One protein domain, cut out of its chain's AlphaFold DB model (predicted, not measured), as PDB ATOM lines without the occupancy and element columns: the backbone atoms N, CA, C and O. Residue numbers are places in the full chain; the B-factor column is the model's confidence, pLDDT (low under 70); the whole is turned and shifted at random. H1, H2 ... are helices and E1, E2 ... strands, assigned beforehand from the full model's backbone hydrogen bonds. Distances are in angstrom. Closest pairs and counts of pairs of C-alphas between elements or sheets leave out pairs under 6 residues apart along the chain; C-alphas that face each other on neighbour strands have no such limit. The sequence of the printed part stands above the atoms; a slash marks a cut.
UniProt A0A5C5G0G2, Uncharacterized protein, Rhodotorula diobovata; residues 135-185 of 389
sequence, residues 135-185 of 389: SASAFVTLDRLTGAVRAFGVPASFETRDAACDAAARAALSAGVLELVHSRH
ATOM      1  N   SER A 135      58.401 -14.651   5.388       94.31
ATOM      2  CA  SER A 135      57.881 -14.846   6.743       94.31
ATOM      3  C   SER A 135      57.341 -13.522   7.276       94.31
ATOM      4  O   SER A 135      57.758 -12.440   6.852       94.31
ATOM      5  N   ALA A 136      56.407 -13.599   8.219       96.06
ATOM      6  CA  ALA A 136      55.869 -12.426   8.890       96.06
ATOM      7  C   ALA A 136      55.626 -12.718  10.368       96.06
ATOM      8  O   ALA A 136      55.373 -13.854  10.776       96.06
ATOM      9  N   SER A 137      55.695 -11.664  11.179       94.94
ATOM     10  CA  SER A 137      55.336 -11.719  12.591       94.94
ATOM     11  C   SER A 137      54.454 -10.536  12.975       94.94
ATOM     12  O   SER A 137      54.692  -9.398  12.567       94.94
ATOM     13  N   ALA A 138      53.415 -10.811  13.760       94.12
ATOM     14  CA  ALA A 138      52.509  -9.817  14.312       94.12
ATOM     15  C   ALA A 138      52.779  -9.648  15.811       94.12
ATOM     16  O   ALA A 138      52.751 -10.615  16.573       94.12
ATOM     17  N   PHE A 139      53.014  -8.410  16.249       92.62
ATOM     18  CA  PHE A 139      53.200  -8.071  17.657       92.62
ATOM     19  C   PHE A 139      51.928  -7.443  18.215       92.62
ATOM     20  O   PHE A 139      51.502  -6.369  17.788       92.62
ATOM     21  N   VAL A 140      51.331  -8.100  19.202       93.38
ATOM     22  CA  VAL A 140      50.110  -7.646  19.862       93.38
ATOM     23  C   VAL A 140      50.453  -7.183  21.269       93.38
ATOM     24  O   VAL A 140      50.907  -7.961  22.110       93.38
ATOM     25  N   THR A 141      50.210  -5.904  21.542       89.19
ATOM     26  CA  THR A 141      50.290  -5.345  22.894       89.19
ATOM     27  C   THR A 141      49.079  -5.808  23.698       89.19
ATOM     28  O   THR A 141      47.958  -5.366  23.462       89.19
ATOM     29  N   LEU A 142      49.306  -6.706  24.657       85.50
ATOM     30  CA  LEU A 142      48.256  -7.213  25.543       85.50
ATOM     31  C   LEU A 142      47.899  -6.215  26.642       85.50
ATOM     32  O   LEU A 142      46.761  -6.169  27.105       85.50
ATOM     33  N   ASP A 143      48.889  -5.449  27.094       81.81
ATOM     34  CA  ASP A 143      48.729  -4.503  28.185       81.81
ATOM     35  C   ASP A 143      49.622  -3.283  27.967       81.81
ATOM     36  O   ASP A 143      50.849  -3.388  27.886       81.81
ATOM     37  N   ARG A 144      48.993  -2.108  27.876       81.69
ATOM     38  CA  ARG A 144      49.697  -0.836  27.686       81.69
ATOM     39  C   ARG A 144      50.429  -0.377  28.943       81.69
ATOM     40  O   ARG A 144      51.413   0.340  28.819       81.69
ATOM     41  N   LEU A 145      49.954  -0.760  30.129       79.12
ATOM     42  CA  LEU A 145      50.534  -0.327  31.400       79.12
ATOM     43  C   LEU A 145      51.748  -1.173  31.769       79.12
ATOM     44  O   LEU A 145      52.735  -0.640  32.270       79.12
ATOM     45  N   THR A 146      51.692  -2.480  31.507       81.06
ATOM     46  CA  THR A 146      52.822  -3.379  31.790       81.06
ATOM     47  C   THR A 146      53.781  -3.521  30.611       81.06
ATOM     48  O   THR A 146      54.837  -4.126  30.772       81.06
ATOM     49  N   GLY A 147      53.410  -3.026  29.425       88.06
ATOM     50  CA  GLY A 147      54.183  -3.211  28.197       88.06
ATOM     51  C   GLY A 147      54.251  -4.673  27.746       88.06
ATOM     52  O   GLY A 147      55.193  -5.056  27.061       88.06
ATOM     53  N   ALA A 148      53.292  -5.513  28.150       85.44
ATOM     54  CA  ALA A 148      53.295  -6.921  27.769       85.44
ATOM     55  C   ALA A 148      52.938  -7.059  26.282       85.44
ATOM     56  O   ALA A 148      51.851  -6.655  25.860       85.44
ATOM     57  N   VAL A 149      53.839  -7.658  25.503       92.25
ATOM     58  CA  VAL A 149      53.672  -7.915  24.066       92.25
ATOM     59  C   VAL A 149      53.721  -9.420  23.818       92.25
ATOM     60  O   VAL A 149      54.551 -10.117  24.400       92.25
ATOM     61  N   ARG A 150      52.837  -9.929  22.957       94.06
ATOM     62  CA  ARG A 150      52.945 -11.278  22.382       94.06
ATOM     63  C   ARG A 150      53.267 -11.183  20.901       94.06
ATOM     64  O   ARG A 150      52.692 -10.352  20.206       94.06
ATOM     65  N   ALA A 151      54.173 -12.037  20.445       94.25
ATOM     66  CA  ALA A 151      54.519 -12.180  19.041       94.25
ATOM     67  C   ALA A 151      53.848 -13.434  18.469       94.25
ATOM     68  O   ALA A 151      53.869 -14.488  19.106       94.25
ATOM     69  N   PHE A 152      53.278 -13.310  17.276       94.44
ATOM     70  CA  PHE A 152      52.707 -14.404  16.497       94.44
ATOM     71  C   PHE A 152      53.459 -14.467  15.174       94.44
ATOM     72  O   PHE A 152      53.324 -13.565  14.354       94.44
ATOM     73  N   GLY A 153      54.314 -15.475  15.015       94.75
ATOM     74  CA  GLY A 153      55.122 -15.674  13.813       94.75
ATOM     75  C   GLY A 153      54.541 -16.761  12.920       94.75
ATOM     76  O   GLY A 153      53.955 -17.721  13.422       94.75
ATOM     77  N   VAL A 154      54.741 -16.619  11.614       95.81
ATOM     78  CA  VAL A 154      54.445 -17.661  10.623       95.81
ATOM     79  C   VAL A 154      55.733 -17.967   9.850       95.81
ATOM     80  O   VAL A 154      56.465 -17.022   9.530       95.81
ATOM     81  N   PRO A 155      56.065 -19.252   9.600       93.25
ATOM     82  CA  PRO A 155      57.280 -19.631   8.878       93.25
ATOM     83  C   PRO A 155      57.342 -19.044   7.460       93.25
ATOM     84  O   PRO A 155      56.338 -18.595   6.908       93.25
ATOM     85  N   ALA A 156      58.545 -19.046   6.876       91.50
ATOM     86  CA  ALA A 156      58.803 -18.560   5.521       91.50
ATOM     87  C   ALA A 156      58.268 -19.546   4.472       91.50
ATOM     88  O   ALA A 156      59.029 -20.296   3.873       91.50
ATOM     89  N   SER A 157      56.949 -19.574   4.295       93.06
ATOM     90  CA  SER A 157      56.259 -20.480   3.368       93.06
ATOM     91  C   SER A 157      55.337 -19.755   2.386       93.06
ATOM     92  O   SER A 157      54.582 -20.409   1.677       93.06
ATOM     93  N   PHE A 158      55.353 -18.419   2.359       92.81
ATOM     94  CA  PHE A 158      54.462 -17.631   1.505       92.81
ATOM     95  C   PHE A 158      55.215 -17.031   0.331       92.81
ATOM     96  O   PHE A 158      56.289 -16.461   0.500       92.81
ATOM     97  N   GLU A 159      54.613 -17.106  -0.850       93.75
ATOM     98  CA  GLU A 159      55.175 -16.536  -2.079       93.75
ATOM     99  C   GLU A 159      55.064 -15.008  -2.124       93.75
ATOM    100  O   GLU A 159      55.850 -14.345  -2.795       93.75
ATOM    101  N   THR A 160      54.113 -14.425  -1.386       94.56
ATOM    102  CA  THR A 160      53.908 -12.976  -1.323       94.56
ATOM    103  C   THR A 160      53.954 -12.464   0.113       94.56
ATOM    104  O   THR A 160      53.542 -13.127   1.070       94.56
ATOM    105  N   ARG A 161      54.444 -11.231   0.267       92.75
ATOM    106  CA  ARG A 161      54.492 -10.529   1.556       92.75
ATOM    107  C   ARG A 161      53.104 -10.354   2.170       92.75
ATOM    108  O   ARG A 161      52.964 -10.499   3.384       92.75
ATOM    109  N   ASP A 162      52.105 -10.038   1.352       94.94
ATOM    110  CA  ASP A 162      50.743  -9.788   1.828       94.94
ATOM    111  C   ASP A 162      50.112 -11.075   2.371       94.94
ATOM    112  O   ASP A 162      49.566 -11.064   3.473       94.94
ATOM    113  N   ALA A 163      50.330 -12.216   1.704       94.88
ATOM    114  CA  ALA A 163      49.887 -13.518   2.201       94.88
ATOM    115  C   ALA A 163      50.553 -13.895   3.535       94.88
ATOM    116  O   ALA A 163      49.882 -14.398   4.439       94.88
ATOM    117  N   ALA A 164      51.848 -13.600   3.704       95.25
ATOM    118  CA  ALA A 164      52.533 -13.808   4.981       95.25
ATOM    119  C   ALA A 164      51.930 -12.938   6.100       95.25
ATOM    120  O   ALA A 164      51.716 -13.417   7.218       95.25
ATOM    121  N   CYS A 165      51.626 -11.667   5.810       94.56
ATOM    122  CA  CYS A 165      51.015 -10.748   6.774       94.56
ATOM    123  C   CYS A 165      49.605 -11.195   7.177       94.56
ATOM    124  O   CYS A 165      49.291 -11.219   8.370       94.56
ATOM    125  N   ASP A 166      48.784 -11.604   6.211       95.62
ATOM    126  CA  ASP A 166      47.436 -12.117   6.456       95.62
ATOM    127  C   ASP A 166      47.463 -13.410   7.270       95.62
ATOM    128  O   ASP A 166      46.674 -13.575   8.205       95.62
ATOM    129  N   ALA A 167      48.404 -14.310   6.981       96.38
ATOM    130  CA  ALA A 167      48.595 -15.517   7.772       96.38
ATOM    131  C   ALA A 167      49.000 -15.191   9.218       96.38
ATOM    132  O   ALA A 167      48.449 -15.773  10.155       96.38
ATOM    133  N   ALA A 168      49.899 -14.222   9.423       96.19
ATOM    134  CA  ALA A 168      50.300 -13.782  10.760       96.19
ATOM    135  C   ALA A 168      49.137 -13.136  11.527       96.19
ATOM    136  O   ALA A 168      48.963 -13.388  12.724       96.19
ATOM    137  N   ALA A 169      48.296 -12.360  10.841       94.12
ATOM    138  CA  ALA A 169      47.085 -11.791  11.421       94.12
ATOM    139  C   ALA A 169      46.072 -12.883  11.808       94.12
ATOM    140  O   ALA A 169      45.576 -12.882  12.936       94.12
ATOM    141  N   ARG A 170      45.808 -13.865  10.935       95.38
ATOM    142  CA  ARG A 170      44.912 -15.001  11.230       95.38
ATOM    143  C   ARG A 170      45.435 -15.876  12.372       95.38
ATOM    144  O   ARG A 170      44.651 -16.301  13.220       95.38
ATOM    145  N   ALA A 171      46.747 -16.098  12.447       94.88
ATOM    146  CA  ALA A 171      47.381 -16.800  13.564       94.88
ATOM    147  C   ALA A 171      47.179 -16.049  14.894       94.88
ATOM    148  O   ALA A 171      46.854 -16.656  15.913       94.88
ATOM    149  N   ALA A 172      47.286 -14.718  14.885       94.62
ATOM    150  CA  ALA A 172      46.986 -13.904  16.060       94.62
ATOM    151  C   ALA A 172      45.493 -13.974  16.449       94.62
ATOM    152  O   ALA A 172      45.165 -14.122  17.626       94.62
ATOM    153  N   LEU A 173      44.579 -13.904  15.474       93.06
ATOM    154  CA  LEU A 173      43.133 -13.976  15.718       93.06
ATOM    155  C   LEU A 173      42.702 -15.337  16.284       93.06
ATOM    156  O   LEU A 173      42.002 -15.375  17.294       93.06
ATOM    157  N   SER A 174      43.167 -16.436  15.683       92.88
ATOM    158  CA  SER A 174      42.883 -17.809  16.137       92.88
ATOM    159  C   SER A 174      43.457 -18.112  17.523       92.88
ATOM    160  O   SER A 174      42.870 -18.881  18.277       92.88
ATOM    161  N   ALA A 175      44.542 -17.442  17.917       90.75
ATOM    162  CA  ALA A 175      45.072 -17.502  19.277       90.75
ATOM    163  C   ALA A 175      44.247 -16.705  20.315       90.75
ATOM    164  O   ALA A 175      44.694 -16.529  21.453       90.75
ATOM    165  N   GLY A 176      43.068 -16.192  19.941       87.31
ATOM    166  CA  GLY A 176      42.137 -15.520  20.850       87.31
ATOM    167  C   GLY A 176      42.522 -14.078  21.185       87.31
ATOM    168  O   GLY A 176      42.111 -13.548  22.220       87.31
ATOM    169  N   VAL A 177      43.312 -13.405  20.337       85.06
ATOM    170  CA  VAL A 177      43.732 -12.012  20.587       85.06
ATOM    171  C   VAL A 177      42.537 -11.069  20.754       85.06
ATOM    172  O   VAL A 177      42.585 -10.180  21.603       85.06
ATOM    173  N   LEU A 178      41.445 -11.272  20.008       74.44
ATOM    174  CA  LEU A 178      40.246 -10.441  20.153       74.44
ATOM    175  C   LEU A 178      39.530 -10.682  21.488       74.44
ATOM    176  O   LEU A 178      39.126  -9.717  22.135       74.44
ATOM    177  N   GLU A 179      39.425 -11.925  21.958       65.50
ATOM    178  CA  GLU A 179      38.785 -12.242  23.246       65.50
ATOM    179  C   GLU A 179      39.568 -11.669  24.436       65.50
ATOM    180  O   GLU A 179      38.991 -11.178  25.414       65.50
ATOM    181  N   LEU A 180      40.898 -11.643  24.328       59.44
ATOM    182  CA  LEU A 180      41.778 -11.068  25.346       59.44
ATOM    183  C   LEU A 180      41.621  -9.544  25.482       59.44
ATOM    184  O   LEU A 180      41.859  -8.994  26.558       59.44
ATOM    185  N   VAL A 181      41.210  -8.866  24.407       60.94
ATOM    186  CA  VAL A 181      40.928  -7.423  24.413       60.94
ATOM    187  C   VAL A 181      39.512  -7.144  24.928       60.94
ATOM    188  O   VAL A 181      39.331  -6.228  25.732       60.94
ATOM    189  N   HIS A 182      38.516  -7.945  24.537       58.38
ATOM    190  CA  HIS A 182      37.121  -7.742  24.955       58.38
ATOM    191  C   HIS A 182      36.881  -8.086  26.435       58.38
ATOM    192  O   HIS A 182      36.177  -7.350  27.129       58.38
ATOM    193  N   SER A 183      37.524  -9.133  26.961       59.44
ATOM    194  CA  SER A 183      37.403  -9.534  28.377       59.44
ATOM    195  C   SER A 183      37.887  -8.470  29.368       59.44
ATOM    196  O   SER A 183      37.397  -8.411  30.492       59.44
ATOM    197  N   ARG A 184      38.805  -7.586  28.957       57.28
ATOM    198  CA  ARG A 184      39.331  -6.497  29.799       57.28
ATOM    199  C   ARG A 184      38.458  -5.244  29.806       57.28
ATOM    200  O   ARG A 184      38.602  -4.415  30.701       57.28
ATOM    201  N   HIS A 185      37.591  -5.087  28.807       55.66
ATOM    202  CA  HIS A 185      36.677  -3.949  28.711       55.66
ATOM    203  C   HIS A 185      35.317  -4.218  29.351       55.66
ATOM    204  O   HIS A 185      34.592  -3.268  29.645       55.66
TER     205      HIS A 185
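Overview. This is residues 135 to 185 of the 389 residues of an uncharacterized protein of Rhodotorula diobovata (UniProt A0A5C5G0G2). A long two-stranded hairpin, E1 and E2, has two helices placed one after the other along one side of it. H1 packs on both strands, and H2 continues beyond the end of H1 toward the hairpin's turn, where it comes close to E1. The 51 printed residues run E1, E2, H1, H2, with the two strands antiparallel and the class mixed, helices and strands. The whole is a rod spanning 38 by 18 by 13 A, only just loose, close to compact, with a radius of gyration of the C-alphas of 12.2 A.

Arrangement. E1, residues 135 to 143, and E2, residues 148 to 158, form a hairpin of antiparallel neighbours at 165 degrees. N 138 and O 152 are within hydrogen-bond range at 2.8 A, as are N 150 and O 140 at 2.9 A. E2 bends by 53 degrees at residue 155. The closest C-alphas of E1 and H1, residues 161 to 174, are those of Ala 136 and Ala 164, 5.3 A apart. Those of E2 and H1 are Phe 158 and Ala 164, 5.5 A apart. E1 and H2, residues 177 to 185, have 3 pairs of C-alphas within 8 A, the closest being Leu 142 and Val 181 at 7.4 A. H2 is apart from E2, and H1 and H2 meet only through their link. In H1 every O i to N i+4 pair is within hydrogen-bond range; in H2, 3 of 5 are.

Along the chain. E1 begins at C-alpha 135 (57.881, -14.846, 6.743) and is 25.5 A long. E2 is 28.4 A long and H1 20.0 A. H2, 13.4 A long, ends at C-alpha 185 (36.677, -3.949, 28.711).

Size, cuts and confidence. The C-alphas farthest apart, those of Glu 159 and His 185, are 38.1 A apart. The printed part has no cut, and its three links are tight. Residues 179 to 185 have pLDDT under 70; the mean of the printed part is 87.1.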